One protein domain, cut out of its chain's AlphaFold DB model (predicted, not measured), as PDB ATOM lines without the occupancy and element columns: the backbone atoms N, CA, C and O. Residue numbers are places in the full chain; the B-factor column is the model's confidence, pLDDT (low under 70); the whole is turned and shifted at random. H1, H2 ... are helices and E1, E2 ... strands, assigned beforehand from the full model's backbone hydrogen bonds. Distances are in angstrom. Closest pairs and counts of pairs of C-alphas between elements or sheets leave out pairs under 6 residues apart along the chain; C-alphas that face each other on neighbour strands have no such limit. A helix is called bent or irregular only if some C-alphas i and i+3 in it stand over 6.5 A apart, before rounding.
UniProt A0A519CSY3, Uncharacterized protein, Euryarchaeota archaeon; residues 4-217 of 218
ATOM      1  N   LEU A   4     126.780  85.089 146.435       98.38
ATOM      2  CA  LEU A   4     127.239  84.634 147.747       98.38
ATOM      3  C   LEU A   4     126.927  85.706 148.790       98.38
ATOM      4  O   LEU A   4     127.373  86.842 148.656       98.38
ATOM      5  N   ILE A   5     126.215  85.339 149.849       98.12
ATOM      6  CA  ILE A   5     125.967  86.193 151.009       98.12
ATOM      7  C   ILE A   5     126.735  85.622 152.195       98.12
ATOM      8  O   ILE A   5     126.633  84.430 152.483       98.12
ATOM      9  N   ILE A   6     127.485  86.468 152.898       96.75
ATOM     10  CA  ILE A   6     128.154  86.097 154.147       96.75
ATOM     11  C   ILE A   6     127.742  87.090 155.227       96.75
ATOM     12  O   ILE A   6     127.945  88.298 155.085       96.75
ATOM     13  N   GLY A   7     127.160  86.585 156.309       94.12
ATOM     14  CA  GLY A   7     126.646  87.417 157.388       94.12
ATOM     15  C   GLY A   7     126.804  86.799 158.766       94.12
ATOM     16  O   GLY A   7     127.300  85.681 158.928       94.12
ATOM     17  N   CYS A   8     126.371  87.549 159.775       90.44
ATOM     18  CA  CYS A   8     126.331  87.080 161.152       90.44
ATOM     19  C   CYS A   8     124.996  86.371 161.443       90.44
ATOM     20  O   CYS A   8     124.298  85.938 160.527       90.44
ATOM     21  N   SER A   9     124.599  86.274 162.713       88.88
ATOM     22  CA  SER A   9     123.325  85.656 163.110       88.88
ATOM     23  C   SER A   9     122.067  86.337 162.548       88.88
ATOM     24  O   SER A   9     121.037  85.687 162.430       88.88
ATOM     25  N   ILE A  10     122.134  87.606 162.126       91.12
ATOM     26  CA  ILE A  10     121.022  88.296 161.434       91.12
ATOM     27  C   ILE A  10     120.720  87.633 160.084       91.12
ATOM     28  O   ILE A  10     119.591  87.643 159.612       91.12
ATOM     29  N   SER A  11     121.730  87.016 159.471       94.56
ATOM     30  CA  SER A  11     121.578  86.224 158.249       94.56
ATOM     31  C   SER A  11     121.276  84.750 158.546       94.56
ATOM     32  O   SER A  11     121.377  83.921 157.650       94.56
ATOM     33  N   GLY A  12     120.947  84.410 159.796       92.81
ATOM     34  CA  GLY A  12     120.640  83.054 160.251       92.81
ATOM     35  C   GLY A  12     119.183  82.632 160.057       92.81
ATOM     36  O   GLY A  12     118.836  81.556 160.510       92.81
ATOM     37  N   GLY A  13     118.345  83.450 159.415       93.56
ATOM     38  CA  GLY A  13     116.936  83.139 159.156       93.56
ATOM     39  C   GLY A  13     115.965  83.849 160.103       93.56
ATOM     40  O   GLY A  13     116.315  84.808 160.798       93.56
ATOM     41  N   THR A  14     114.717  83.391 160.109       94.44
ATOM     42  CA  THR A  14     113.655  83.928 160.965       94.44
ATOM     43  C   THR A  14     113.741  83.293 162.338       94.44
ATOM     44  O   THR A  14     113.701  82.069 162.464       94.44
ATOM     45  N   HIS A  15     113.844  84.129 163.369       92.69
ATOM     46  CA  HIS A  15     113.908  83.681 164.752       92.69
ATOM     47  C   HIS A  15     112.565  83.849 165.449       92.69
ATOM     48  O   HIS A  15     111.814  84.785 165.168       92.69
ATOM     49  N   LYS A  16     112.309  82.976 166.418       91.12
ATOM     50  CA  LYS A  16     111.183  83.083 167.344       91.12
ATOM     51  C   LYS A  16     111.645  82.882 168.777       91.12
ATOM     52  O   LYS A  16     112.662  82.230 169.019       91.12
ATOM     53  N   LEU A  17     110.839  83.371 169.714       88.19
ATOM     54  CA  LEU A  17     111.024  83.079 171.128       88.19
ATOM     55  C   LEU A  17     110.813  81.587 171.420       88.19
ATOM     56  O   LEU A  17     109.817  80.994 170.997       88.19
ATOM     57  N   ASP A  18     111.734  81.005 172.184       84.69
ATOM     58  CA  ASP A  18     111.614  79.653 172.730       84.69
ATOM     59  C   ASP A  18     111.844  79.692 174.246       84.69
ATOM     60  O   ASP A  18     112.991  79.788 174.691       84.69
ATOM     61  N   PRO A  19     110.773  79.588 175.055       74.56
ATOM     62  CA  PRO A  19     110.878  79.588 176.512       74.56
ATOM     63  C   PRO A  19     111.690  78.417 177.082       74.56
ATOM     64  O   PRO A  19     112.073  78.457 178.249       74.56
ATOM     65  N   SER A  20     111.920  77.356 176.300       79.19
ATOM     66  CA  SER A  20     112.725  76.203 176.713       79.19
ATOM     67  C   SER A  20     114.223  76.374 176.437       79.19
ATOM     68  O   SER A  20     115.030  75.601 176.957       79.19
ATOM     69  N   ASN A  21     114.612  77.400 175.671       71.19
ATOM     70  CA  ASN A  21     116.002  77.716 175.372       71.19
ATOM     71  C   ASN A  21     116.552  78.747 176.382       71.19
ATOM     72  O   ASN A  21     115.962  79.816 176.537       71.19
ATOM     73  N   PRO A  22     117.706  78.500 177.032       63.62
ATOM     74  CA  PRO A  22     118.326  79.457 177.956       63.62
ATOM     75  C   PRO A  22     118.720  80.806 177.325       63.62
ATOM     76  O   PRO A  22     118.913  81.774 178.056       63.62
ATOM     77  N   LEU A  23     118.850  80.889 175.997       67.06
ATOM     78  CA  LEU A  23     119.086  82.144 175.267       67.06
ATOM     79  C   LEU A  23     117.789  82.849 174.838       67.06
ATOM     80  O   LEU A  23     117.848  83.974 174.353       67.06
ATOM     81  N   GLY A  24     116.636  82.195 175.005       77.62
ATOM     82  CA  GLY A  24     115.305  82.734 174.733       77.62
ATOM     83  C   GLY A  24     114.881  82.787 173.261       77.62
ATOM     84  O   GLY A  24     113.739  83.151 173.002       77.62
ATOM     85  N   GLU A  25     115.725  82.386 172.300       86.75
ATOM     86  CA  GLU A  25     115.375  82.327 170.868       86.75
ATOM     87  C   GLU A  25     115.850  81.048 170.181       86.75
ATOM     88  O   GLU A  25     116.877  80.472 170.538       86.75
ATOM     89  N   VAL A  26     115.143  80.660 169.121       88.06
ATOM     90  CA  VAL A  26     115.561  79.632 168.158       88.06
ATOM     91  C   VAL A  26     115.273  80.091 166.733       88.06
ATOM     92  O   VAL A  26     114.370  80.900 166.501       88.06
ATOM     93  N   ILE A  27     116.004  79.539 165.766       89.12
ATOM     94  CA  ILE A  27     115.672  79.692 164.347       89.12
ATOM     95  C   ILE A  27     114.384  78.904 164.083       89.12
ATOM     96  O   ILE A  27     114.339  77.685 164.250       89.12
ATOM     97  N   GLU A  28     113.320  79.597 163.688       91.38
ATOM     98  CA  GLU A  28     112.062  78.972 163.285       91.38
ATOM     99  C   GLU A  28     112.170  78.355 161.893       91.38
ATOM    100  O   GLU A  28     111.685  77.249 161.659       91.38
ATOM    101  N   ASN A  29     112.772  79.091 160.959       90.38
ATOM    102  CA  ASN A  29     112.975  78.669 159.581       90.38
ATOM    103  C   ASN A  29     114.085  79.499 158.910       90.38
ATOM    104  O   ASN A  29     114.445  80.582 159.370       90.38
ATOM    105  N   GLN A  30     114.582  79.002 157.777       91.50
ATOM    106  CA  GLN A  30     115.692  79.603 157.025       91.50
ATOM    107  C   GLN A  30     115.246  80.654 155.996       91.50
ATOM    108  O   GLN A  30     115.965  80.941 155.036       91.50
ATOM    109  N   ILE A  31     114.065  81.248 156.200       94.50
ATOM    110  CA  ILE A  31     113.637  82.438 155.466       94.50
ATOM    111  C   ILE A  31     114.262  83.648 156.164       94.50
ATOM    112  O   ILE A  31     113.853  84.019 157.263       94.50
ATOM    113  N   GLY A  32     115.275  84.247 155.546       95.38
ATOM    114  CA  GLY A  32     115.957  85.442 156.034       95.38
ATOM    115  C   GLY A  32     115.723  86.655 155.138       95.38
ATOM    116  O   GLY A  32     115.053  86.581 154.109       95.38
ATOM    117  N   TRP A  33     116.321  87.789 155.503       96.06
ATOM    118  CA  TRP A  33     116.220  89.041 154.741       96.06
ATOM    119  C   TRP A  33     116.621  88.896 153.267       96.06
ATOM    120  O   TRP A  33     116.070  89.558 152.387       96.06
ATOM    121  N   TYR A  34     117.539  87.973 152.982       96.44
ATOM    122  CA  TYR A  34     118.005  87.665 151.637       96.44
ATOM    123  C   TYR A  34     116.911  87.088 150.726       96.44
ATOM    124  O   TYR A  34     116.980  87.271 149.511       96.44
ATOM    125  N   ASN A  35     115.865  86.457 151.275       96.06
ATOM    126  CA  ASN A  35     114.729  85.967 150.487       96.06
ATOM    127  C   ASN A  35     113.881  87.102 149.894       96.06
ATOM    128  O   ASN A  35     113.129  86.873 148.949       96.06
ATOM    129  N   PHE A  36     114.014  88.326 150.409       95.94
ATOM    130  CA  PHE A  36     113.233  89.491 149.988       95.94
ATOM    131  C   PHE A  36     114.016  90.445 149.070       95.94
ATOM    132  O   PHE A  36     113.537  91.525 148.740       95.94
ATOM    133  N   LEU A  37     115.207  90.049 148.602       95.25
ATOM    134  CA  LEU A  37     116.036  90.863 147.697       95.25
ATOM    135  C   LEU A  37     115.568  90.842 146.233       95.25
ATOM    136  O   LEU A  37     116.081  91.605 145.411       95.25
ATOM    137  N   GLY A  38     114.658  89.927 145.887       91.56
ATOM    138  CA  GLY A  38     114.269  89.669 144.498       91.56
ATOM    139  C   GLY A  38     115.390  89.042 143.661       91.56
ATOM    140  O   GLY A  38     115.452  89.268 142.454       91.56
ATOM    141  N   ILE A  39     116.299  88.289 144.291       91.94
ATOM    142  CA  ILE A  39     117.413  87.585 143.636       91.94
ATOM    143  C   ILE A  39     117.246  86.084 143.878       91.94
ATOM    144  O   ILE A  39     117.089  85.659 145.018       91.94
ATOM    145  N   SER A  40     117.299  85.287 142.811       90.56
ATOM    146  CA  SER A  40     117.316  83.821 142.885       90.56
ATOM    147  C   SER A  40     118.746  83.272 142.880       90.56
ATOM    148  O   SER A  40     119.681  83.971 142.491       90.56
ATOM    149  N   ASN A  41     118.917  81.997 143.246       94.19
ATOM    150  CA  ASN A  41     120.213  81.303 143.274       94.19
ATOM    151  C   ASN A  41     121.220  81.954 144.232       94.19
ATOM    152  O   ASN A  41     122.357  82.266 143.859       94.19
ATOM    153  N   LEU A  42     120.795  82.169 145.473       97.44
ATOM    154  CA  LEU A  42     121.668  82.675 146.524       97.44
ATOM    155  C   LEU A  42     122.287  81.512 147.298       97.44
ATOM    156  O   LEU A  42     121.639  80.504 147.570       97.44
ATOM    157  N   VAL A  43     123.547  81.673 147.680       98.12
ATOM    158  CA  VAL A  43     124.181  80.842 148.700       98.12
ATOM    159  C   VAL A  43     124.481  81.736 149.886       98.12
ATOM    160  O   VAL A  43     125.171  82.741 149.735       98.12
ATOM    161  N   VAL A  44     123.968  81.380 151.055       97.88
ATOM    162  CA  VAL A  44     124.100  82.173 152.278       97.88
ATOM    163  C   VAL A  44     124.947  81.402 153.274       97.88
ATOM    164  O   VAL A  44     124.656  80.248 153.564       97.88
ATOM    165  N   TYR A  45     125.965  82.047 153.832       96.44
ATOM    166  CA  TYR A  45     126.696  81.564 154.999       96.44
ATOM    167  C   TYR A  45     126.427  82.486 156.180       96.44
ATOM    168  O   TYR A  45     126.689  83.690 156.114       96.44
ATOM    169  N   SER A  46     125.921  81.916 157.270       93.44
ATOM    170  CA  SER A  46     125.665  82.639 158.510       93.44
ATOM    171  C   SER A  46     126.598  82.171 159.625       93.44
ATOM    172  O   SER A  46     126.722  80.980 159.914       93.44
ATOM    173  N   PHE A  47     127.263  83.139 160.254       90.19
ATOM    174  CA  PHE A  47     128.154  82.937 161.391       90.19
ATOM    175  C   PHE A  47     127.576  83.626 162.628       90.19
ATOM    176  O   PHE A  47     127.805  84.826 162.821       90.19
ATOM    177  N   PRO A  48     126.837  82.926 163.501       85.44
ATOM    178  CA  PRO A  48     126.360  83.520 164.741       85.44
ATOM    179  C   PRO A  48     127.510  84.110 165.568       85.44
ATOM    180  O   PRO A  48     128.453  83.426 165.950       85.44
ATOM    181  N   GLY A  49     127.475  85.428 165.790       79.06
ATOM    182  CA  GLY A  49     128.562  86.156 166.459       79.06
ATOM    183  C   GLY A  49     129.871  86.307 165.667       79.06
ATOM    184  O   GLY A  49     130.822  86.858 166.222       79.06
ATOM    185  N   GLY A  50     129.930  85.861 164.411       82.69
ATOM    186  CA  GLY A  50     131.083  86.023 163.526       82.69
ATOM    187  C   GLY A  50     131.188  87.411 162.891       82.69
ATOM    188  O   GLY A  50     130.274  88.235 162.976       82.69
ATOM    189  N   GLY A  51     132.327  87.657 162.249       84.88
ATOM    190  CA  GLY A  51     132.616  88.900 161.536       84.88
ATOM    191  C   GLY A  51     133.696  88.719 160.471       84.88
ATOM    192  O   GLY A  51     133.926  87.613 159.987       84.88
ATOM    193  N   TYR A  52     134.386  89.800 160.105       87.12
ATOM    194  CA  TYR A  52     135.238  89.832 158.909       87.12
ATOM    195  C   TYR A  52     136.303  88.738 158.828       87.12
ATOM    196  O   TYR A  52     136.560  88.231 157.741       87.12
ATOM    197  N   LEU A  53     136.908  88.341 159.949       85.31
ATOM    198  CA  LEU A  53     137.905  87.268 159.938       85.31
ATOM    199  C   LEU A  53     137.289  85.913 159.574       85.31
ATOM    200  O   LEU A  53     137.893  85.150 158.824       85.31
ATOM    201  N   ASN A  54     136.077  85.631 160.059       88.69
ATOM    202  CA  ASN A  54     135.323  84.442 159.667       88.69
ATOM    203  C   ASN A  54     134.995  84.487 158.177       88.69
ATOM    204  O   ASN A  54     135.152  83.489 157.483       88.69
ATOM    205  N   TYR A  55     134.608  85.662 157.677       91.69
ATOM    206  CA  TYR A  55     134.255  85.837 156.271       91.69
ATOM    207  C   TYR A  55     135.477  85.610 155.372       91.69
ATOM    208  O   TYR A  55     135.394  84.858 154.408       91.69
ATOM    209  N   ALA A  56     136.629  86.185 155.731       91.31
ATOM    210  CA  ALA A  56     137.896  85.968 155.037       91.31
ATOM    211  C   ALA A  56     138.314  84.489 155.058       91.31
ATOM    212  O   ALA A  56     138.661  83.932 154.022       91.31
ATOM    213  N   THR A  57     138.210  83.835 156.219       89.69
ATOM    214  CA  THR A  57     138.555  82.412 156.379       89.69
ATOM    215  C   THR A  57     137.651  81.513 155.537       89.69
ATOM    216  O   THR A  57     138.124  80.548 154.948       89.69
ATOM    217  N   LEU A  58     136.353  81.822 155.451       92.56
ATOM    218  CA  LEU A  58     135.429  81.092 154.586       92.56
ATOM    219  C   LEU A  58     135.793  81.262 153.110       92.56
ATOM    220  O   LEU A  58     135.826  80.278 152.375       92.56
ATOM    221  N   LEU A  59     136.050  82.500 152.685       94.69
ATOM    222  CA  LEU A  59     136.363  82.830 151.292       94.69
ATOM    223  C   LEU A  59     137.643  82.144 150.796       94.69
ATOM    224  O   LEU A  59     137.723  81.831 149.615       94.69
ATOM    225  N   ASP A  60     138.586  81.852 151.693       91.56
ATOM    226  CA  ASP A  60     139.797  81.078 151.392       91.56
ATOM    227  C   ASP A  60     139.518  79.577 151.170       91.56
ATOM    228  O   ASP A  60     140.262  78.885 150.478       91.56
ATOM    229  N   LYS A  61     138.428  79.055 151.747       90.81
ATOM    230  CA  LYS A  61     138.099  77.618 151.754       90.81
ATOM    231  C   LYS A  61     137.133  77.195 150.656       90.81
ATOM    232  O   LYS A  61     137.098  76.018 150.300       90.81
ATOM    233  N   ILE A  62     136.302  78.108 150.163       94.12
ATOM    234  CA  ILE A  62     135.261  77.782 149.184       94.12
ATOM    235  C   ILE A  62     135.677  78.182 147.771       94.12
ATOM    236  O   ILE A  62     136.364  79.175 147.555       94.12
ATOM    237  N   ASP A  63     135.182  77.445 146.778       95.12
ATOM    238  CA  ASP A  63     135.305  77.865 145.387       95.12
ATOM    239  C   ASP A  63     134.407  79.083 145.121       95.12
ATOM    240  O   ASP A  63     133.191  78.956 144.939       95.12
ATOM    241  N   ILE A  64     135.020  80.269 145.126       95.94
ATOM    242  CA  ILE A  64     134.348  81.543 144.858       95.94
ATOM    243  C   ILE A  64     134.145  81.821 143.362       95.94
ATOM    244  O   ILE A  64     133.437  82.765 143.000       95.94
ATOM    245  N   SER A  65     134.754  81.029 142.471       95.75
ATOM    246  CA  SER A  65     134.667  81.257 141.024       95.75
ATOM    247  C   SER A  65     133.238  81.085 140.502       95.75
ATOM    248  O   SER A  65     132.844  81.794 139.580       95.75
ATOM    249  N   LYS A  66     132.443  80.237 141.168       96.19
ATOM    250  CA  LYS A  66     131.037  79.937 140.854       96.19
ATOM    251  C   LYS A  66     130.041  81.065 141.147       96.19
ATOM    252  O   LYS A  66     128.864  80.908 140.829       96.19
ATOM    253  N   PHE A  67     130.465  82.138 141.811       97.44
ATOM    254  CA  PHE A  67     129.604  83.267 142.164       97.44
ATOM    255  C   PHE A  67     129.879  84.462 141.262       97.44
ATOM    256  O   PHE A  67     131.030  84.730 140.920       97.44
ATOM    257  N   ASP A  68     128.836  85.210 140.924       97.25
ATOM    258  CA  ASP A  68     128.953  86.449 140.153       97.25
ATOM    259  C   ASP A  68     129.312  87.631 141.063       97.25
ATOM    260  O   ASP A  68     130.075  88.510 140.673       97.25
ATOM    261  N   PHE A  69     128.817  87.618 142.303       97.69
ATOM    262  CA  PHE A  69     129.091  88.648 143.300       97.69
ATOM    263  C   PHE A  69     129.109  88.084 144.724       97.69
ATOM    264  O   PHE A  69     128.572  87.006 145.001       97.69
ATOM    265  N   ILE A  70     129.703  88.859 145.627       98.12
ATOM    266  CA  ILE A  70     129.730  88.626 147.068       98.12
ATOM    267  C   ILE A  70     129.045  89.808 147.759       98.12
ATOM    268  O   ILE A  70     129.336  90.965 147.460       98.12
ATOM    269  N   LEU A  71     128.146  89.522 148.694       97.88
ATOM    270  CA  LEU A  71     127.504  90.503 149.556       97.88
ATOM    271  C   LEU A  71     127.808  90.176 151.017       97.88
ATOM    272  O   LEU A  71     127.485  89.096 151.514       97.88
ATOM    273  N   LEU A  72     128.424  91.124 151.707       95.75
ATOM    274  CA  LEU A  72     128.766  91.013 153.116       95.75
ATOM    275  C   LEU A  72     127.749  91.774 153.962       95.75
ATOM    276  O   LEU A  72     127.414  92.922 153.669       95.75
ATOM    277  N   GLN A  73     127.304  91.149 155.043       93.31
ATOM    278  CA  GLN A  73     126.517  91.798 156.086       93.31
ATOM    279  C   GLN A  73     127.419  92.034 157.305       93.31
ATOM    280  O   GLN A  73     127.862  91.078 157.954       93.31
ATOM    281  N   GLU A  74     127.722  93.298 157.626       85.69
ATOM    282  CA  GLU A  74     128.490  93.627 158.837       85.69
ATOM    283  C   GLU A  74     127.636  93.414 160.091       85.69
ATOM    284  O   GLU A  74     126.471  93.802 160.130       85.69
ATOM    285  N   SER A  75     128.220  92.834 161.143       75.56
ATOM    286  CA  SER A  75     127.590  92.760 162.466       75.56
ATOM    287  C   SER A  75     127.478  94.143 163.149       75.56
ATOM    288  O   SER A  75     127.972  95.150 162.657       75.56
ATOM    289  N   PHE A  76     126.853  94.214 164.327       71.69
ATOM    290  CA  PHE A  76     126.721  95.463 165.105       71.69
ATOM    291  C   PHE A  76     128.060  96.072 165.551       71.69
ATOM    292  O   PHE A  76     128.143  97.256 165.900       71.69
ATOM    293  N   GLU A  77     129.096  95.244 165.589       65.62
ATOM    294  CA  GLU A  77     130.463  95.591 165.936       65.62
ATOM    295  C   GLU A  77     131.423  94.634 165.209       65.62
ATOM    296  O   GLU A  77     131.028  93.513 164.869       65.62
ATOM    297  N   PRO A  78     132.683  95.030 164.976       62.16
ATOM    298  CA  PRO A  78     133.704  94.109 164.493       62.16
ATOM    299  C   PRO A  78     133.907  92.967 165.498       62.16
ATOM    300  O   PRO A  78     134.498  93.151 166.562       62.16
ATOM    301  N   ARG A  79     133.398  91.779 165.158       68.81
ATOM    302  CA  ARG A  79     133.530  90.560 165.965       68.81
ATOM    303  C   ARG A  79     134.531  89.599 165.348       68.81
ATOM    304  O   ARG A  79     134.641  89.488 164.127       68.81
ATOM    305  N   PHE A  80     135.213  88.871 166.224       70.31
ATOM    306  CA  PHE A  80     136.075  87.759 165.854       70.31
ATOM    307  C   PHE A  80     135.621  86.533 166.607       70.31
ATOM    308  O   PHE A  80     135.587  86.523 167.841       70.31
ATOM    309  N   LEU A  81     135.279  85.511 165.841       74.19
ATOM    310  CA  LEU A  81     134.964  84.198 166.349       74.19
ATOM    311  C   LEU A  81     136.085  83.270 165.892       74.19
ATOM    312  O   LEU A  81     136.228  83.020 164.700       74.19
ATOM    313  N   LEU A  82     136.920  82.801 166.811       74.69
ATOM    314  CA  LEU A  82     137.890  81.759 166.491       74.69
ATOM    315  C   LEU A  82     137.173  80.421 166.571       74.69
ATOM    316  O   LEU A  82     136.768  80.002 167.653       74.69
ATOM    317  N   THR A  83     136.995  79.772 165.435       71.12
ATOM    318  CA  THR A  83     136.409  78.439 165.324       71.12
ATOM    319  C   THR A  83     137.536  77.408 165.278       71.12
ATOM    320  O   THR A  83     138.517  77.568 164.553       71.12
ATOM    321  N   ILE A  84     137.438  76.348 166.085       70.50
ATOM    322  CA  ILE A  84     138.412  75.237 166.037       70.50
ATOM    323  C   ILE A  84     138.161  74.366 164.791       70.50
ATOM    324  O   ILE A  84     139.089  73.797 164.221       70.50
ATOM    325  N   ASN A  85     136.903  74.297 164.360       73.31
ATOM    326  CA  ASN A  85     136.413  73.642 163.156       73.31
ATOM    327  C   ASN A  85     135.250  74.460 162.576       73.31
ATOM    328  O   ASN A  85     134.458  75.021 163.334       73.31
ATOM    329  N   ASP A  86     135.142  74.498 161.248       73.12
ATOM    330  CA  ASP A  86     134.038  75.142 160.530       73.12
ATOM    331  C   ASP A  86     133.181  74.059 159.874       73.12
ATOM    332  O   ASP A  86     133.470  73.624 158.761       73.12
ATOM    333  N   ASP A  87     132.140  73.625 160.577       86.88
ATOM    334  CA  ASP A  87     131.130  72.718 160.045       86.88
ATOM    335  C   ASP A  87     129.807  73.475 159.946       86.88
ATOM    336  O   ASP A  87     129.443  74.228 160.851       86.88
ATOM    337  N   PHE A  88     129.079  73.266 158.852       90.19
ATOM    338  CA  PHE A  88     127.817  73.952 158.588       90.19
ATOM    339  C   PHE A  88     126.682  72.951 158.411       90.19
ATOM    340  O   PHE A  88     126.871  71.888 157.812       90.19
ATOM    341  N   ASP A  89     125.504  73.301 158.914       90.94
ATOM    342  CA  ASP A  89     124.255  72.655 158.529       90.94
ATOM    343  C   ASP A  89     123.710  73.337 157.274       90.94
ATOM    344  O   ASP A  89     123.648  74.566 157.206       90.94
ATOM    345  N   LEU A  90     123.350  72.531 156.272       94.19
ATOM    346  CA  LEU A  90     122.774  72.992 155.012       94.19
ATOM    347  C   LEU A  90     121.260  72.811 155.032       94.19
ATOM    348  O   LEU A  90     120.758  71.703 155.231       94.19
ATOM    349  N   VAL A  91     120.550  73.887 154.720       93.75
ATOM    350  CA  VAL A  91     119.125  73.874 154.399       93.75
ATOM    351  C   VAL A  91     118.925  74.554 153.051       93.75
ATOM    352  O   VAL A  91     119.368  75.683 152.854       93.75
ATOM    353  N   THR A  92     118.225  73.888 152.137       91.81
ATOM    354  CA  THR A  92     117.841  74.474 150.849       91.81
ATOM    355  C   THR A  92     116.360  74.835 150.878       91.81
ATOM    356  O   THR A  92     115.511  73.978 151.135       91.81
ATOM    357  N   SER A  93     116.032  76.101 150.618       87.00
ATOM    358  CA  SER A  93     114.644  76.574 150.521       87.00
ATOM    359  C   SER A  93     114.539  77.796 149.607       87.00
ATOM    360  O   SER A  93     115.422  78.647 149.626       87.00
ATOM    361  N   ASN A  94     113.462  77.900 148.819       84.94
ATOM    362  CA  ASN A  94     113.187  79.051 147.941       84.94
ATOM    363  C   ASN A  94     114.381  79.464 147.048       84.94
ATOM    364  O   ASN A  94     114.713  80.644 146.975       84.94
ATOM    365  N   ASP A  95     115.048  78.496 146.407       87.44
ATOM    366  CA  ASP A  95     116.262  78.695 145.588       87.44
ATOM    367  C   ASP A  95     117.452  79.334 146.332       87.44
ATOM    368  O   ASP A  95     118.334  79.957 145.723       87.44
ATOM    369  N   VAL A  96     117.481  79.176 147.657       94.75
ATOM    370  CA  VAL A  96     118.582  79.577 148.529       94.75
ATOM    371  C   VAL A  96     119.177  78.348 149.204       94.75
ATOM    372  O   VAL A  96     118.469  77.616 149.896       94.75
ATOM    373  N   ASP A  97     120.485  78.163 149.041       96.75
ATOM    374  CA  ASP A  97     121.268  77.225 149.846       96.75
ATOM    375  C   ASP A  97     121.824  77.968 151.059       96.75
ATOM    376  O   ASP A  97     122.669  78.858 150.920       96.75
ATOM    377  N   HIS A  98     121.367  77.612 152.255       96.44
ATOM    378  CA  HIS A  98     121.746  78.292 153.485       96.44
ATOM    379  C   HIS A  98     122.574  77.388 154.388       96.44
ATOM    380  O   HIS A  98     122.128  76.324 154.813       96.44
ATOM    381  N   TYR A  99     123.788  77.846 154.672       95.38
ATOM    382  CA  TYR A  99     124.770  77.222 155.540       95.38
ATOM    383  C   TYR A  99     124.812  77.978 156.873       95.38
ATOM    384  O   TYR A  99     125.220  79.144 156.930       95.38
ATOM    385  N   THR A 100     124.418  77.316 157.958       91.69
ATOM    386  CA  THR A 100     124.508  77.855 159.326       91.69
ATOM    387  C   THR A 100     125.624  77.144 160.075       91.69
ATOM    388  O   THR A 100     125.680  75.917 160.065       91.69
ATOM    389  N   LEU A 101     126.544  77.902 160.684       89.06
ATOM    390  CA  LEU A 101     127.624  77.320 161.489       89.06
ATOM    391  C   LEU A 101     127.017  76.478 162.618       89.06
ATOM    392  O   LEU A 101     126.172  76.977 163.360       89.06
ATOM    393  N   LYS A 102     127.447  75.221 162.751       86.75
ATOM    394  CA  LYS A 102     126.900  74.296 163.750       86.75
ATOM    395  C   LYS A 102     127.221  74.752 165.167       86.75
ATOM    396  O   LYS A 102     128.364  75.093 165.463       86.75
ATOM    397  N   ASP A 103     126.269  74.589 166.080       76.81
ATOM    398  CA  ASP A 103     126.482  74.844 167.514       76.81
ATOM    399  C   ASP A 103     127.580  73.954 168.123       76.81
ATOM    400  O   ASP A 103     128.227  74.319 169.104       76.81
ATOM    401  N   SER A 104     127.835  72.782 167.526       75.31
ATOM    402  CA  SER A 104     128.921  71.886 167.935       75.31
ATOM    403  C   SER A 104     130.321  72.431 167.632       75.31
ATOM    404  O   SER A 104     131.307  71.893 168.145       75.31
ATOM    405  N   CYS A 105     130.445  73.458 166.786       75.25
ATOM    406  CA  CYS A 105     131.721  74.106 166.515       75.25
ATOM    407  C   CYS A 105     132.195  74.828 167.776       75.25
ATOM    408  O   CYS A 105     131.561  75.759 168.270       75.25
ATOM    409  N   LYS A 106     133.350  74.415 168.306       66.38
ATOM    410  CA  LYS A 106     133.946  75.115 169.445       66.38
ATOM    411  C   LYS A 106     134.395  76.490 168.987       66.38
ATOM    412  O   LYS A 106     135.250  76.598 168.105       66.38
ATOM    413  N   THR A 107     133.840  77.521 169.614       70.19
ATOM    414  CA  THR A 107     134.146  78.904 169.276       70.19
ATOM    415  C   THR A 107     134.703  79.669 170.468       70.19
ATOM    416  O   THR A 107     134.264  79.504 171.606       70.19
ATOM    417  N   VAL A 108     135.702  80.509 170.211       68.81
ATOM    418  CA  VAL A 108     136.209  81.501 171.160       68.81
ATOM    419  C   VAL A 108     135.901  82.873 170.581       68.81
ATOM    420  O   VAL A 108     136.521  83.313 169.613       68.81
ATOM    421  N   GLY A 109     134.900  83.538 171.152       67.50
ATOM    422  CA  GLY A 109     134.540  84.902 170.783       67.50
ATOM    423  C   GLY A 109     135.431  85.910 171.500       67.50
ATOM    424  O   GLY A 109     135.448  85.949 172.726       67.50
ATOM    425  N   ILE A 110     136.130  86.763 170.750       62.75
ATOM    426  CA  ILE A 110     136.838  87.918 171.319       62.75
ATOM    427  C   ILE A 110     135.951  89.147 171.128       62.75
ATOM    428  O   ILE A 110     135.933  89.773 170.064       62.75
ATOM    429  N   ARG A 111     135.194  89.483 172.176       58.09
ATOM    430  CA  ARG A 111     134.358  90.689 172.253       58.09
ATOM    431  C   ARG A 111     135.014  91.688 173.200       58.09
ATOM    432  O   ARG A 111     135.634  91.291 174.179       58.09
ATOM    433  N   SER A 112     134.900  92.977 172.896       53.12
ATOM    434  CA  SER A 112     135.317  94.020 173.829       53.12
ATOM    435  C   SER A 112     134.049  94.568 174.444       53.12
ATOM    436  O   SER A 112     133.206  95.095 173.728       53.12
ATOM    437  N   GLU A 113     133.890  94.406 175.753       44.53
ATOM    438  CA  GLU A 113     132.644  94.761 176.433       44.53
ATOM    439  C   GLU A 113     132.413  96.275 176.538       44.53
ATOM    440  O   GLU A 113     131.308  96.681 176.890       44.53
ATOM    441  N   LYS A 114     133.415  97.125 176.249       44.38
ATOM    442  CA  LYS A 114     133.279  98.579 176.470       44.38
ATOM    443  C   LYS A 114     133.874  99.525 175.431       44.38
ATOM    444  O   LYS A 114     133.387 100.644 175.341       44.38
ATOM    445  N   GLU A 115     134.839  99.127 174.608       49.12
ATOM    446  CA  GLU A 115     135.416 100.019 173.586       49.12
ATOM    447  C   GLU A 115     135.897  99.204 172.387       49.12
ATOM    448  O   GLU A 115     136.512  98.157 172.578       49.12
ATOM    449  N   ARG A 116     135.669  99.663 171.149       54.66
ATOM    450  CA  ARG A 116     136.342  99.085 169.971       54.66
ATOM    451  C   ARG A 116     137.847  99.188 170.216       54.66
ATOM    452  O   ARG A 116     138.423 100.263 170.079       54.66
ATOM    453  N   THR A 117     138.480  98.099 170.641       58.75
ATOM    454  CA  THR A 117     139.910  98.143 170.956       58.75
ATOM    455  C   THR A 117     140.697  98.297 169.659       58.75
ATOM    456  O   THR A 117     140.303  97.783 168.608       58.75
ATOM    457  N   ASN A 118     141.860  98.945 169.730       61.41
ATOM    458  CA  ASN A 118     142.760  99.073 168.578       61.41
ATOM    459  C   ASN A 118     143.117  97.713 167.949       61.41
ATOM    460  O   ASN A 118     143.340  97.630 166.740       61.41
ATOM    461  N   ASN A 119     143.122  96.637 168.741       61.28
ATOM    462  CA  ASN A 119     143.403  95.285 168.264       61.28
ATOM    463  C   ASN A 119     142.252  94.710 167.431       61.28
ATOM    464  O   ASN A 119     142.496  94.189 166.345       61.28
ATOM    465  N   GLN A 120     141.000  94.853 167.880       63.22
ATOM    466  CA  GLN A 120     139.837  94.426 167.092       63.22
ATOM    467  C   GLN A 120     139.761  95.181 165.765       63.22
ATOM    468  O   GLN A 120     139.606  94.574 164.709       63.22
ATOM    469  N   LEU A 121     139.978  96.496 165.795       69.44
ATOM    470  CA  LEU A 121     140.037  97.298 164.575       69.44
ATOM    471  C   LEU A 121     141.169  96.835 163.645       69.44
ATOM    472  O   LEU A 121     140.968  96.756 162.435       69.44
ATOM    473  N   SER A 122     142.336  96.477 164.190       69.56
ATOM    474  CA  SER A 122     143.466  95.957 163.407       69.56
ATOM    475  C   SER A 122     143.131  94.647 162.691       69.56
ATOM    476  O   SER A 122     143.342  94.552 161.485       69.56
ATOM    477  N   PHE A 123     142.553  93.656 163.376       73.44
ATOM    478  CA  PHE A 123     142.188  92.387 162.732       73.44
ATOM    479  C   PHE A 123     141.087  92.559 161.679       73.44
ATOM    480  O   PHE A 123     141.154  91.940 160.618       73.44
ATOM    481  N   SER A 124     140.106  93.437 161.922       80.12
ATOM    482  CA  SER A 124     139.060  93.734 160.935       80.12
ATOM    483  C   SER A 124     139.664  94.364 159.692       80.12
ATOM    484  O   SER A 124     139.297  93.982 158.588       80.12
ATOM    485  N   ARG A 125     140.640  95.263 159.854       81.75
ATOM    486  CA  ARG A 125     141.369  95.869 158.731       81.75
ATOM    487  C   ARG A 125     142.133  94.834 157.914       81.75
ATOM    488  O   ARG A 125     142.058  94.888 156.694       81.75
ATOM    489  N   PHE A 126     142.821  93.887 158.556       85.38
ATOM    490  CA  PHE A 126     143.503  92.799 157.843       85.38
ATOM    491  C   PHE A 126     142.522  91.931 157.052       85.38
ATOM    492  O   PHE A 126     142.756  91.661 155.876       85.38
ATOM    493  N   ALA A 127     141.408  91.538 157.670       88.69
ATOM    494  CA  ALA A 127     140.389  90.741 157.000       88.69
ATOM    495  C   ALA A 127     139.742  91.499 155.829       88.69
ATOM    496  O   ALA A 127     139.631  90.952 154.738       88.69
ATOM    497  N   ILE A 128     139.387  92.775 156.015       89.31
ATOM    498  CA  ILE A 128     138.864  93.633 154.942       89.31
ATOM    499  C   ILE A 128     139.886  93.806 153.816       89.31
ATOM    500  O   ILE A 128     139.508  93.726 152.652       89.31
ATOM    501  N   ALA A 129     141.171  93.989 154.129       90.56
ATOM    502  CA  ALA A 129     142.221  94.090 153.118       90.56
ATOM    503  C   ALA A 129     142.357  92.794 152.301       90.56
ATOM    504  O   ALA A 129     142.445  92.859 151.076       90.56
ATOM    505  N   TYR A 130     142.314  91.627 152.957       92.75
ATOM    506  CA  TYR A 130     142.291  90.332 152.270       92.75
ATOM    507  C   TYR A 130     141.063  90.211 151.362       92.75
ATOM    508  O   TYR A 130     141.211  89.973 150.168       92.75
ATOM    509  N   ILE A 131     139.861  90.453 151.891       93.81
ATOM    510  CA  ILE A 131     138.615  90.368 151.119       93.81
ATOM    511  C   ILE A 131     138.649  91.335 149.929       93.81
ATOM    512  O   ILE A 131     138.315  90.951 148.815       93.81
ATOM    513  N   SER A 132     139.112  92.568 150.129       93.12
ATOM    514  CA  SER A 132     139.243  93.566 149.062       93.12
ATOM    515  C   SER A 132     140.261  93.176 147.987       93.12
ATOM    516  O   SER A 132     140.228  93.747 146.894       93.12
ATOM    517  N   SER A 133     141.195  92.273 148.289       93.38
ATOM    518  CA  SER A 133     142.162  91.760 147.317       93.38
ATOM    519  C   SER A 133     141.593  90.632 146.452       93.38
ATOM    520  O   SER A 133     142.175  90.299 145.418       93.38
ATOM    521  N   ILE A 134     140.440  90.071 146.833       91.69
ATOM    522  CA  ILE A 134     139.745  89.057 146.046       91.69
ATOM    523  C   ILE A 134     139.218  89.712 144.768       91.69
ATOM    524  O   ILE A 134     138.448  90.670 144.805       91.69
ATOM    525  N   ASN A 135     139.606  89.164 143.618       88.25
ATOM    526  CA  ASN A 135     139.160  89.636 142.308       88.25
ATOM    527  C   ASN A 135     137.730  89.156 141.990       88.25
ATOM    528  O   ASN A 135     137.510  88.335 141.095       88.25
ATOM    529  N   LYS A 136     136.754  89.617 142.773       94.75
ATOM    530  CA  LYS A 136     135.327  89.327 142.606       94.75
ATOM    531  C   LYS A 136     134.513  90.567 142.985       94.75
ATOM    532  O   LYS A 136     134.844  91.187 143.996       94.75
ATOM    533  N   PRO A 137     133.451  90.931 142.238       97.12
ATOM    534  CA  PRO A 137     132.550  91.996 142.654       97.12
ATOM    535  C   PRO A 137     132.047  91.753 144.075       97.12
ATOM    536  O   PRO A 137     131.391  90.750 144.352       97.12
ATOM    537  N   CYS A 138     132.390  92.663 144.982       97.50
ATOM    538  CA  CYS A 138     132.074  92.541 146.394       97.50
ATOM    539  C   CYS A 138     131.411  93.824 146.881       97.50
ATOM    540  O   CYS A 138     131.925  94.920 146.650       97.50
ATOM    541  N   ALA A 139     130.302  93.676 147.596       96.31
ATOM    542  CA  ALA A 139     129.657  94.762 148.308       96.31
ATOM    543  C   ALA A 139     129.464  94.417 149.780       96.31
ATOM    544  O   ALA A 139     129.501  93.253 150.182       96.31
ATOM    545  N   ILE A 140     129.247  95.447 150.584       94.06
ATOM    546  CA  ILE A 140     128.961  95.343 152.006       94.06
ATOM    547  C   ILE A 140     127.840  96.299 152.381       94.06
ATOM    548  O   ILE A 140     127.763  97.407 151.854       94.06
ATOM    549  N   PHE A 141     126.994  95.891 153.318       93.00
ATOM    550  CA  PHE A 141     126.123  96.810 154.036       93.00
ATOM    551  C   PHE A 141     126.288  96.656 155.544       93.00
ATOM    552  O   PHE A 141     126.671  95.600 156.061       93.00
ATOM    553  N   HIS A 142     125.975  97.741 156.238       88.50
ATOM    554  CA  HIS A 142     126.128  97.874 157.674       88.50
ATOM    555  C   HIS A 142     124.764  97.818 158.346       88.50
ATOM    556  O   HIS A 142     123.792  98.384 157.846       88.50
ATOM    557  N   ILE A 143     124.687  97.128 159.483       87.31
ATOM    558  CA  ILE A 143     123.457  97.121 160.276       87.31
ATOM    559  C   ILE A 143     123.258  98.475 160.964       87.31
ATOM    560  O   ILE A 143     122.145  98.985 161.028       87.31
ATOM    561  N   ARG A 144     124.354  99.071 161.435       83.75
ATOM    562  CA  ARG A 144     124.402 100.437 161.966       83.75
ATOM    563  C   ARG A 144     124.799 101.420 160.861       83.75
ATOM    564  O   ARG A 144     125.337 100.969 159.850       83.75
ATOM    565  N   PRO A 145     124.605 102.740 161.038       78.50
ATOM    566  CA  PRO A 145     125.164 103.727 160.120       78.50
ATOM    567  C   PRO A 145     126.658 103.480 159.884       78.50
ATOM    568  O   PRO A 145     127.369 103.086 160.816       78.50
ATOM    569  N   ASP A 146     127.133 103.706 158.654       71.06
ATOM    570  CA  ASP A 146     128.561 103.585 158.356       71.06
ATOM    571  C   ASP A 146     129.344 104.515 159.287       71.06
ATOM    572  O   ASP A 146     129.178 105.735 159.292       71.06
ATOM    573  N   MET A 147     130.198 103.910 160.106       65.31
ATOM    574  CA  MET A 147     130.995 104.630 161.089       65.31
ATOM    575  C   MET A 147     132.287 105.196 160.473       65.31
ATOM    576  O   MET A 147     133.112 105.741 161.208       65.31
ATOM    577  N   GLY A 148     132.513 105.023 159.163       65.81
ATOM    578  CA  GLY A 148     133.671 105.548 158.432       65.81
ATOM    579  C   GLY A 148     135.011 104.981 158.912       65.81
ATOM    580  O   GLY A 148     136.045 105.633 158.792       65.81
ATOM    581  N   GLN A 149     135.008 103.794 159.525       65.06
ATOM    582  CA  GLN A 149     136.162 103.301 160.294       65.06
ATOM    583  C   GLN A 149     137.210 102.545 159.472       65.06
ATOM    584  O   GLN A 149     138.315 102.296 159.974       65.06
ATOM    585  N   TYR A 150     136.892 102.180 158.227       71.44
ATOM    586  CA  TYR A 150     137.716 101.285 157.419       71.44
ATOM    587  C   TYR A 150     137.929 101.814 156.002       71.44
ATOM    588  O   TYR A 150     137.048 102.411 155.394       71.44
ATOM    589  N   ASN A 151     139.117 101.535 155.462       78.69
ATOM    590  CA  ASN A 151     139.337 101.570 154.026       78.69
ATOM    591  C   ASN A 151     138.891 100.218 153.459       78.69
ATOM    592  O   ASN A 151     139.538  99.204 153.713       78.69
ATOM    593  N   TYR A 152     137.783 100.216 152.724       85.56
ATOM    594  CA  TYR A 152     137.207  99.012 152.123       85.56
ATOM    595  C   TYR A 152     137.823  98.645 150.765       85.56
ATOM    596  O   TYR A 152     137.444  97.634 150.179       85.56
ATOM    597  N   GLY A 153     138.773  99.445 150.265       87.50
ATOM    598  CA  GLY A 153     139.428  99.223 148.980       87.50
ATOM    599  C   GLY A 153     138.420  99.093 147.838       87.50
ATOM    600  O   GLY A 153     137.684 100.031 147.545       87.50
ATOM    601  N   ASN A 154     138.388  97.919 147.209       89.38
ATOM    602  CA  ASN A 154     137.516  97.603 146.075       89.38
ATOM    603  C   ASN A 154     136.118  97.113 146.487       89.38
ATOM    604  O   ASN A 154     135.286  96.853 145.618       89.38
ATOM    605  N   ILE A 155     135.841  96.964 147.786       93.69
ATOM    606  CA  ILE A 155     134.523  96.544 148.271       93.69
ATOM    607  C   ILE A 155     133.575  97.745 148.231       93.69
ATOM    608  O   ILE A 155     133.819  98.783 148.853       93.69
ATOM    609  N   LYS A 156     132.451  97.600 147.528       94.38
ATOM    610  CA  LYS A 156     131.411  98.625 147.461       94.38
ATOM    611  C   LYS A 156     130.623  98.681 148.769       94.38
ATOM    612  O   LYS A 156     129.900  97.748 149.096       94.38
ATOM    613  N   VAL A 157     130.663  99.809 149.469       93.38
ATOM    614  CA  VAL A 157     129.721 100.069 150.571       93.38
ATOM    615  C   VAL A 157     128.360 100.461 149.987       93.38
ATOM    616  O   VAL A 157     128.256 101.426 149.219       93.38
ATOM    617  N   LEU A 158     127.322  99.691 150.309       94.06
ATOM    618  CA  LEU A 158     125.935  99.985 149.960       94.06
ATOM    619  C   LEU A 158     125.380 101.010 150.949       94.06
ATOM    620  O   LEU A 158     125.393 100.794 152.160       94.06
ATOM    621  N   ASN A 159     124.873 102.124 150.425       89.56
ATOM    622  CA  ASN A 159     124.275 103.174 151.239       89.56
ATOM    623  C   ASN A 159     122.827 102.804 151.589       89.56
ATOM    624  O   ASN A 159     121.911 103.094 150.818       89.56
ATOM    625  N   ILE A 160     122.637 102.126 152.720       92.12
ATOM    626  CA  ILE A 160     121.315 101.746 153.229       92.12
ATOM    627  C   ILE A 160     120.790 102.871 154.123       92.12
ATOM    628  O   ILE A 160     121.393 103.171 155.152       92.12
ATOM    629  N   LEU A 161     119.683 103.499 153.720       89.88
ATOM    630  CA  LEU A 161     119.035 104.573 154.472       89.88
ATOM    631  C   LEU A 161     117.513 104.350 154.532       89.88
ATOM    632  O   LEU A 161     116.912 104.133 153.475       89.88
ATOM    633  N   PRO A 162     116.877 104.475 155.716       91.31
ATOM    634  CA  PRO A 162     117.497 104.571 157.052       91.31
ATOM    635  C   PRO A 162     118.372 103.346 157.384       91.31
ATOM    636  O   PRO A 162     118.298 102.332 156.687       91.31
ATOM    637  N   SER A 163     119.229 103.442 158.409       89.69
ATOM    638  CA  SER A 163     120.053 102.294 158.812       89.69
ATOM    639  C   SER A 163     119.177 101.149 159.316       89.69
ATOM    640  O   SER A 163     118.043 101.340 159.759       89.69
ATOM    641  N   ILE A 164     119.693  99.926 159.225       90.62
ATOM    642  CA  ILE A 164     118.903  98.734 159.530       90.62
ATOM    643  C   ILE A 164     118.524  98.688 161.016       90.62
ATOM    644  O   ILE A 164     117.384  98.369 161.341       90.62
ATOM    645  N   ASP A 165     119.435  99.048 161.918       87.00
ATOM    646  CA  ASP A 165     119.152  99.139 163.353       87.00
ATOM    647  C   ASP A 165     118.074 100.183 163.674       87.00
ATOM    648  O   ASP A 165     117.209  99.932 164.508       87.00
ATOM    649  N   GLU A 166     118.053 101.312 162.966       86.69
ATOM    650  CA  GLU A 166     117.019 102.337 163.105       86.69
ATOM    651  C   GLU A 166     115.631 101.879 162.656       86.69
ATOM    652  O   GLU A 166     114.653 102.534 163.020       86.69
ATOM    653  N   VAL A 167     115.531 100.823 161.849       86.25
ATOM    654  CA  VAL A 167     114.248 100.256 161.416       86.25
ATOM    655  C   VAL A 167     113.862  99.082 162.290       86.25
ATOM    656  O   VAL A 167     112.774  99.103 162.856       86.25
ATOM    657  N   ILE A 168     114.753  98.097 162.447       84.69
ATOM    658  CA  ILE A 168     114.464  96.916 163.261       84.69
ATOM    659  C   ILE A 168     114.113  97.364 164.680       84.69
ATOM    660  O   ILE A 168     113.082  96.971 165.190       84.69
ATOM    661  N   TYR A 169     114.900  98.237 165.311       80.38
ATOM    662  CA  TYR A 169     114.763  98.508 166.750       80.38
ATOM    663  C   TYR A 169     113.670  99.511 167.119       80.38
ATOM    664  O   TYR A 169     113.496  99.822 168.297       80.38
ATOM    665  N   LYS A 170     112.956 100.056 166.131       82.75
ATOM    666  CA  LYS A 170     111.815 100.947 166.377       82.75
ATOM    667  C   LYS A 170     110.482 100.210 166.384       82.75
ATOM    668  O   LYS A 170     109.503 100.792 166.848       82.75
ATOM    669  N   ASP A 171     110.440  98.977 165.884       88.19
ATOM    670  CA  ASP A 171     109.217  98.187 165.794       88.19
ATOM    671  C   ASP A 171     109.400  96.831 166.502       88.19
ATOM    672  O   ASP A 171     110.130  95.971 166.004       88.19
ATOM    673  N   PRO A 172     108.713  96.594 167.636       86.44
ATOM    674  CA  PRO A 172     108.830  95.345 168.384       86.44
ATOM    675  C   PRO A 172     108.289  94.129 167.619       86.44
ATOM    676  O   PRO A 172     108.487  92.997 168.046       86.44
ATOM    677  N   THR A 173     107.600  94.316 166.488       90.81
ATOM    678  CA  THR A 173     107.204  93.205 165.613       90.81
ATOM    679  C   THR A 173     108.349  92.713 164.732       90.81
ATOM    680  O   THR A 173     108.263  91.610 164.191       90.81
ATOM    681  N   TYR A 174     109.429  93.490 164.584       92.81
ATOM    682  CA  TYR A 174     110.551  93.190 163.686       92.81
ATOM    683  C   TYR A 174     111.685  92.418 164.356       92.81
ATOM    684  O   TYR A 174     112.560  91.887 163.672       92.81
ATOM    685  N   HIS A 175     111.679  92.304 165.676       89.56
ATOM    686  CA  HIS A 175     112.661  91.538 166.428       89.56
ATOM    687  C   HIS A 175     111.987  90.851 167.601       89.56
ATOM    688  O   HIS A 175     110.970  91.323 168.100       89.56
ATOM    689  N   ASN A 176     112.577  89.767 168.094       86.81
ATOM    690  CA  ASN A 176     112.154  89.291 169.402       86.81
ATOM    691  C   ASN A 176     112.712  90.220 170.491       86.81
ATOM    692  O   ASN A 176     113.798  90.796 170.370       86.81
ATOM    693  N   GLU A 177     111.964  90.371 171.576       78.62
ATOM    694  CA  GLU A 177     112.446  91.015 172.793       78.62
ATOM    695  C   GLU A 177     112.844  89.940 173.792       78.62
ATOM    696  O   GLU A 177     112.020  89.121 174.205       78.62
ATOM    697  N   LEU A 178     114.116  89.939 174.180       72.19
ATOM    698  CA  LEU A 178     114.636  89.023 175.179       72.19
ATOM    699  C   LEU A 178     114.791  89.753 176.495       72.19
ATOM    700  O   LEU A 178     115.402  90.817 176.556       72.19
ATOM    701  N   TYR A 179     114.294  89.150 177.564       67.00
ATOM    702  CA  TYR A 179     114.647  89.569 178.907       67.00
ATOM    703  C   TYR A 179     115.674  88.584 179.452       67.00
ATOM    704  O   TYR A 179     115.347  87.422 179.690       67.00
ATOM    705  N   ILE A 180     116.919  89.030 179.619       64.44
ATOM    706  CA  ILE A 180     117.944  88.207 180.266       64.44
ATOM    707  C   ILE A 180     118.068  88.670 181.708       64.44
ATOM    708  O   ILE A 180     118.526  89.783 181.964       64.44
ATOM    709  N   GLU A 181     117.698  87.799 182.646       57.56
ATOM    710  CA  GLU A 181     118.150  87.910 184.029       57.56
ATOM    711  C   GLU A 181     119.631  87.537 184.069       57.56
ATOM    712  O   GLU A 181     120.013  86.374 183.940       57.56
ATOM    713  N   LEU A 182     120.492  88.541 184.214       57.31
ATOM    714  CA  LEU A 182     121.870  88.281 184.595       57.31
ATOM    715  C   LEU A 182     121.884  87.940 186.096       57.31
ATOM    716  O   LEU A 182     121.009  88.378 186.840       57.31
ATOM    717  N   GLY A 183     122.823  87.088 186.527       51.66
ATOM    718  CA  GLY A 183     122.861  86.534 187.888       51.66
ATOM    719  C   GLY A 183     122.874  87.595 189.009       51.66
ATOM    720  O   GLY A 183     122.932  88.787 188.733       51.66
ATOM    721  N   PRO A 184     122.917  87.199 190.296       46.00
ATOM    722  CA  PRO A 184     122.604  88.059 191.458       46.00
ATOM    723  C   PRO A 184     123.440  89.348 191.633       46.00
ATOM    724  O   PRO A 184     123.172  90.132 192.538       46.00
ATOM    725  N   TRP A 185     124.442  89.579 190.783       43.06
ATOM    726  CA  TRP A 185     125.348  90.728 190.795       43.06
ATOM    727  C   TRP A 185     125.272  91.597 189.527       43.06
ATOM    728  O   TRP A 185     126.061  92.528 189.376       43.06
ATOM    729  N   GLN A 186     124.350  91.309 188.608       47.72
ATOM    730  CA  GLN A 186     124.134  92.058 187.373       47.72
ATOM    731  C   GLN A 186     122.632  92.304 187.211       47.72
ATOM    732  O   GLN A 186     121.832  91.385 187.326       47.72
ATOM    733  N   GLN A 187     122.227  93.552 186.961       47.66
ATOM    734  CA  GLN A 187     120.833  93.818 186.611       47.66
ATOM    735  C   GLN A 187     120.564  93.214 185.232       47.66
ATOM    736  O   GLN A 187     121.285  93.511 184.276       47.66
ATOM    737  N   GLY A 188     119.550  92.352 185.150       54.84
ATOM    738  CA  GLY A 188     119.008  91.909 183.876       54.84
ATOM    739  C   GLY A 188     118.490  93.080 183.040       54.84
ATOM    740  O   GLY A 188     118.280  94.185 183.547       54.84
ATOM    741  N   GLY A 189     118.292  92.852 181.747       59.66
ATOM    742  CA  GLY A 189     117.853  93.898 180.831       59.66
ATOM    743  C   GLY A 189     117.165  93.354 179.589       59.66
ATOM    744  O   GLY A 189     117.317  92.184 179.236       59.66
ATOM    745  N   HIS A 190     116.420  94.242 178.928       64.69
ATOM    746  CA  HIS A 190     115.891  93.989 177.595       64.69
ATOM    747  C   HIS A 190     117.056  93.961 176.604       64.69
ATOM    748  O   HIS A 190     117.775  94.948 176.439       64.69
ATOM    749  N   ILE A 191     117.245  92.819 175.961       71.50
ATOM    750  CA  ILE A 191     118.184  92.631 174.867       71.50
ATOM    751  C   ILE A 191     117.366  92.487 173.598       71.50
ATOM    752  O   ILE A 191     116.372  91.762 173.544       71.50
ATOM    753  N   ILE A 192     117.797  93.206 172.570       75.69
ATOM    754  CA  ILE A 192     117.169  93.100 171.268       75.69
ATOM    755  C   ILE A 192     117.619  91.787 170.628       75.69
ATOM    756  O   ILE A 192     118.819  91.570 170.432       75.69
ATOM    757  N   GLY A 193     116.647  90.919 170.363       83.38
ATOM    758  CA  GLY A 193     116.839  89.619 169.741       83.38
ATOM    759  C   GLY A 193     117.066  89.705 168.235       83.38
ATOM    760  O   GLY A 193     117.330  90.764 167.654       83.38
ATOM    761  N   HIS A 194     116.979  88.550 167.594       89.94
ATOM    762  CA  HIS A 194     117.129  88.409 166.154       89.94
ATOM    763  C   HIS A 194     115.847  88.801 165.403       89.94
ATOM    764  O   HIS A 194     114.766  88.870 165.999       89.94
ATOM    765  N   PRO A 195     115.946  89.067 164.085       92.75
ATOM    766  CA  PRO A 195     114.788  89.454 163.297       92.75
ATOM    767  C   PRO A 195     113.713  88.365 163.241       92.75
ATOM    768  O   PRO A 195     114.000  87.179 163.035       92.75
ATOM    769  N   THR A 196     112.462  88.803 163.346       94.94
ATOM    770  CA  THR A 196     111.283  88.006 162.987       94.94
ATOM    771  C   THR A 196     111.144  87.933 161.459       94.94
ATOM    772  O   THR A 196     111.957  88.490 160.714       94.94
ATOM    773  N   LEU A 197     110.089  87.282 160.957       95.69
ATOM    774  CA  LEU A 197     109.783  87.285 159.524       95.69
ATOM    775  C   LEU A 197     109.557  88.708 158.987       95.69
ATOM    776  O   LEU A 197     110.106  89.067 157.945       95.69
ATOM    777  N   GLU A 198     108.793  89.526 159.714       96.31
ATOM    778  CA  GLU A 198     108.524  90.918 159.330       96.31
ATOM    779  C   GLU A 198     109.796  91.770 159.396       96.31
ATOM    780  O   GLU A 198     110.056  92.561 158.489       96.31
ATOM    781  N   GLY A 199     110.657  91.532 160.391       95.56
ATOM    782  CA  GLY A 199     111.973  92.166 160.449       95.56
ATOM    783  C   GLY A 199     112.855  91.794 159.262       95.56
ATOM    784  O   GLY A 199     113.439  92.666 158.624       95.56
ATOM    785  N   ASN A 200     112.916  90.509 158.907       96.12
ATOM    786  CA  ASN A 200     113.645  90.046 157.727       96.12
ATOM    787  C   ASN A 200     113.116  90.692 156.440       96.12
ATOM    788  O   ASN A 200     113.911  91.135 155.608       96.12
ATOM    789  N   LYS A 201     111.795  90.805 156.289       96.56
ATOM    790  CA  LYS A 201     111.179  91.492 155.151       96.56
ATOM    791  C   LYS A 201     111.591  92.963 155.087       96.56
ATOM    792  O   LYS A 201     112.063  93.402 154.041       96.56
ATOM    793  N   ALA A 202     111.510  93.687 156.202       96.06
ATOM    794  CA  ALA A 202     111.914  95.090 156.277       96.06
ATOM    795  C   ALA A 202     113.402  95.290 155.928       96.06
ATOM    796  O   ALA A 202     113.744  96.175 155.143       96.06
ATOM    797  N   ILE A 203     114.295  94.435 156.443       95.69
ATOM    798  CA  ILE A 203     115.726  94.461 156.087       95.69
ATOM    799  C   ILE A 203     115.906  94.233 154.584       95.69
ATOM    800  O   ILE A 203     116.641  94.970 153.927       95.69
ATOM    801  N   GLY A 204     115.254  93.209 154.032       96.50
ATOM    802  CA  GLY A 204     115.372  92.880 152.618       96.50
ATOM    803  C   GLY A 204     114.887  94.010 151.714       96.50
ATOM    804  O   GLY A 204     115.565  94.336 150.742       96.50
ATOM    805  N   GLU A 205     113.789  94.681 152.070       95.62
ATOM    806  CA  GLU A 205     113.289  95.862 151.358       95.62
ATOM    807  C   GLU A 205     114.320  97.002 151.352       95.62
ATOM    808  O   GLU A 205     114.629  97.533 150.280       95.62
ATOM    809  N   LEU A 206     114.928  97.321 152.502       95.50
ATOM    810  CA  LEU A 206     115.968  98.354 152.619       95.50
ATOM    811  C   LEU A 206     117.215  98.040 151.784       95.50
ATOM    812  O   LEU A 206     117.781  98.928 151.145       95.50
ATOM    813  N   VAL A 207     117.650  96.779 151.785       96.69
ATOM    814  CA  VAL A 207     118.865  96.342 151.080       96.69
ATOM    815  C   VAL A 207     118.623  96.178 149.577       96.69
ATOM    816  O   VAL A 207     119.533  96.422 148.782       96.69
ATOM    817  N   SER A 208     117.407  95.809 149.166       95.94
ATOM    818  CA  SER A 208     117.080  95.440 147.784       95.94
ATOM    819  C   SER A 208     117.460  96.521 146.773       95.94
ATOM    820  O   SER A 208     118.227  96.261 145.850       95.94
ATOM    821  N   LYS A 209     116.982  97.754 146.949       94.62
ATOM    822  CA  LYS A 209     117.207  98.848 145.999       94.62
ATOM    823  C   LYS A 209     118.697  99.171 145.793       94.62
ATOM    824  O   LYS A 209     119.140  99.093 144.646       94.62
ATOM    825  N   PRO A 210     119.485  99.502 146.833       96.19
ATOM    826  CA  PRO A 210     120.902  99.820 146.655       96.19
ATOM    827  C   PRO A 210     121.714  98.628 146.134       96.19
ATOM    828  O   PRO A 210     122.642  98.823 145.346       96.19
ATOM    829  N   LEU A 211     121.350  97.395 146.505       97.25
ATOM    830  CA  LEU A 211     121.962  96.192 145.942       97.25
ATOM    831  C   LEU A 211     121.694  96.093 144.435       97.25
ATOM    832  O   LEU A 211     122.633  95.983 143.654       97.25
ATOM    833  N   GLN A 212     120.434  96.188 144.011       95.50
ATOM    834  CA  GLN A 212     120.038  96.104 142.600       95.50
ATOM    835  C   GLN A 212     120.632  97.239 141.754       95.50
ATOM    836  O   GLN A 212     120.930  97.048 140.577       95.50
ATOM    837  N   GLU A 213     120.813  98.430 142.327       96.00
ATOM    838  CA  GLU A 213     121.517  99.537 141.671       96.00
ATOM    839  C   GLU A 213     122.998  99.220 141.453       96.00
ATOM    840  O   GLU A 213     123.503  99.433 140.353       96.00
ATOM    841  N   TRP A 214     123.681  98.661 142.455       97.31
ATOM    842  CA  TRP A 214     125.074  98.237 142.310       97.31
ATOM    843  C   TRP A 214     125.236  97.071 141.329       97.31
ATOM    844  O   TRP A 214     126.136  97.110 140.492       97.31
ATOM    845  N   LEU A 215     124.342  96.079 141.356       96.44
ATOM    846  CA  LEU A 215     124.406  94.921 140.457       96.44
ATOM    847  C   LEU A 215     124.300  95.293 138.969       96.44
ATOM    848  O   LEU A 215     124.756  94.538 138.122       96.44
ATOM    849  N   LYS A 216     123.746  96.465 138.628       95.94
ATOM    850  CA  LYS A 216     123.721  96.987 137.245       95.94
ATOM    851  C   LYS A 216     125.071  97.533 136.770       95.94
ATOM    852  O   LYS A 216     125.195  97.888 135.601       95.94
ATOM    853  N   THR A 217     126.039  97.682 137.673       95.06
ATOM    854  CA  THR A 217     127.353  98.286 137.393       95.06
ATOM    855  C   THR A 217     128.472  97.265 137.211       95.06
ATOM    856  O   THR A 217     129.591  97.670 136.894       95.06
TER     857      THR A 217
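Overview. This is residues 4 to 217 of the 218 residues of an uncharacterized protein of Euryarchaeota archaeon (UniProt A0A519CSY3). A twisted sheet of six strands makes the core; H2 covers part of one face, H3 packs on H2, and the long helix H5 runs past the sheet's E10 edge. Near the first residues of H5 the hairpins E2-E3 and E11-E12 pack together, with residues 182 to 187 sticking out as a free tip, while the small pair E6-E9 adjoins H2. The printed part has 214 residues with five named helices and twelve named strands, in the order E1 E2 E3 H1 E4 H2 E5 E6 E7 E8 E9 H3 E10 H4 E11 E12 H5; the class is mixed, helices and strands. The mixed sheet runs E7 E8 E4 E1 E5 E10. The whole is compact, with a radius of gyration of the C-alphas of 16.7 A and spans of 52 by 38 by 34 A.

Arrangement. The sheet runs E7, residues 88 to 93, E8, 96 to 101, E4, 42 to 47, E1, 4 to 8, E5, 69 to 74, and E10, 138 to 142. The hairpin E7 and E8 is antiparallel, with N 91 and O 98 2.9 A apart. The other neighbours are parallel: N 99 and O 44, N 5 and O 43, N 71 and O 4, and N 72 and O 139 are each 2.8 A apart. H2, residues 52 to 61, is on one face, making two layers, at a height over the sheet of 9.9 A; it lies over E1, slantwise at 35 degrees on the local plane. E4, H2 and E5 form a split strand-helix-strand unit, E1 standing between its strands, with a right-handed crossover. H3, residues 118 to 133, touches H2, closest at the C-alphas of Leu 53 and Ala 127, 5.2 A, at 36 degrees, only just a steep tilt, the same way. E6, residues 80 to 83, and E9, 107 to 110, are antiparallel; N 108 and O 82 are 2.8 A apart. H5, residues 197 to 215, only grazes the sheet; it touches H1, residues 33 to 36, closest at the C-alphas of Trp 33 and Asn 200, 4.1 A, and with residues 199 to 206 alone H4, residues 164 to 168, closest at those of Ile 168 and Gly 199, 6.1 A. The hairpin E2, residues 14 to 17, and E3, 25 to 29, has N 28 and O 14 at 2.8 A; the hairpin E11, 175 to 180, and E12, 189 to 195, has N 191 and O 178 at 2.8 A. In H3 and H4 every O i to N i+4 pair is within hydrogen-bond range, in H2 5 of 6, in H5 13 of 15; H1 is too short for one.

Along the chain. E1 begins at C-alpha 4 (127.239, 84.634, 147.747). H5, 25.2 A long, ends at C-alpha 215 (124.406, 94.921, 140.457); it has a kink of 39 degrees near residue 209 and is only just irregular, C-alphas 206 and 209 being 6.8 A apart. H3 measures 22.5 A and E12 18.3 A.

Size, cuts and confidence. The C-alphas farthest apart, of Pro 184 and Thr 217, are 55.2 A apart. The printed part has no cut. The link from E10 to H4 is long, 21 residues; in it residues 156 to 157 pair, parallel, with 139 to 140 of E10. The mean pLDDT of the printed part is 84.3; 36 residues are under 70, among them 108 to 122 and 179 to 190.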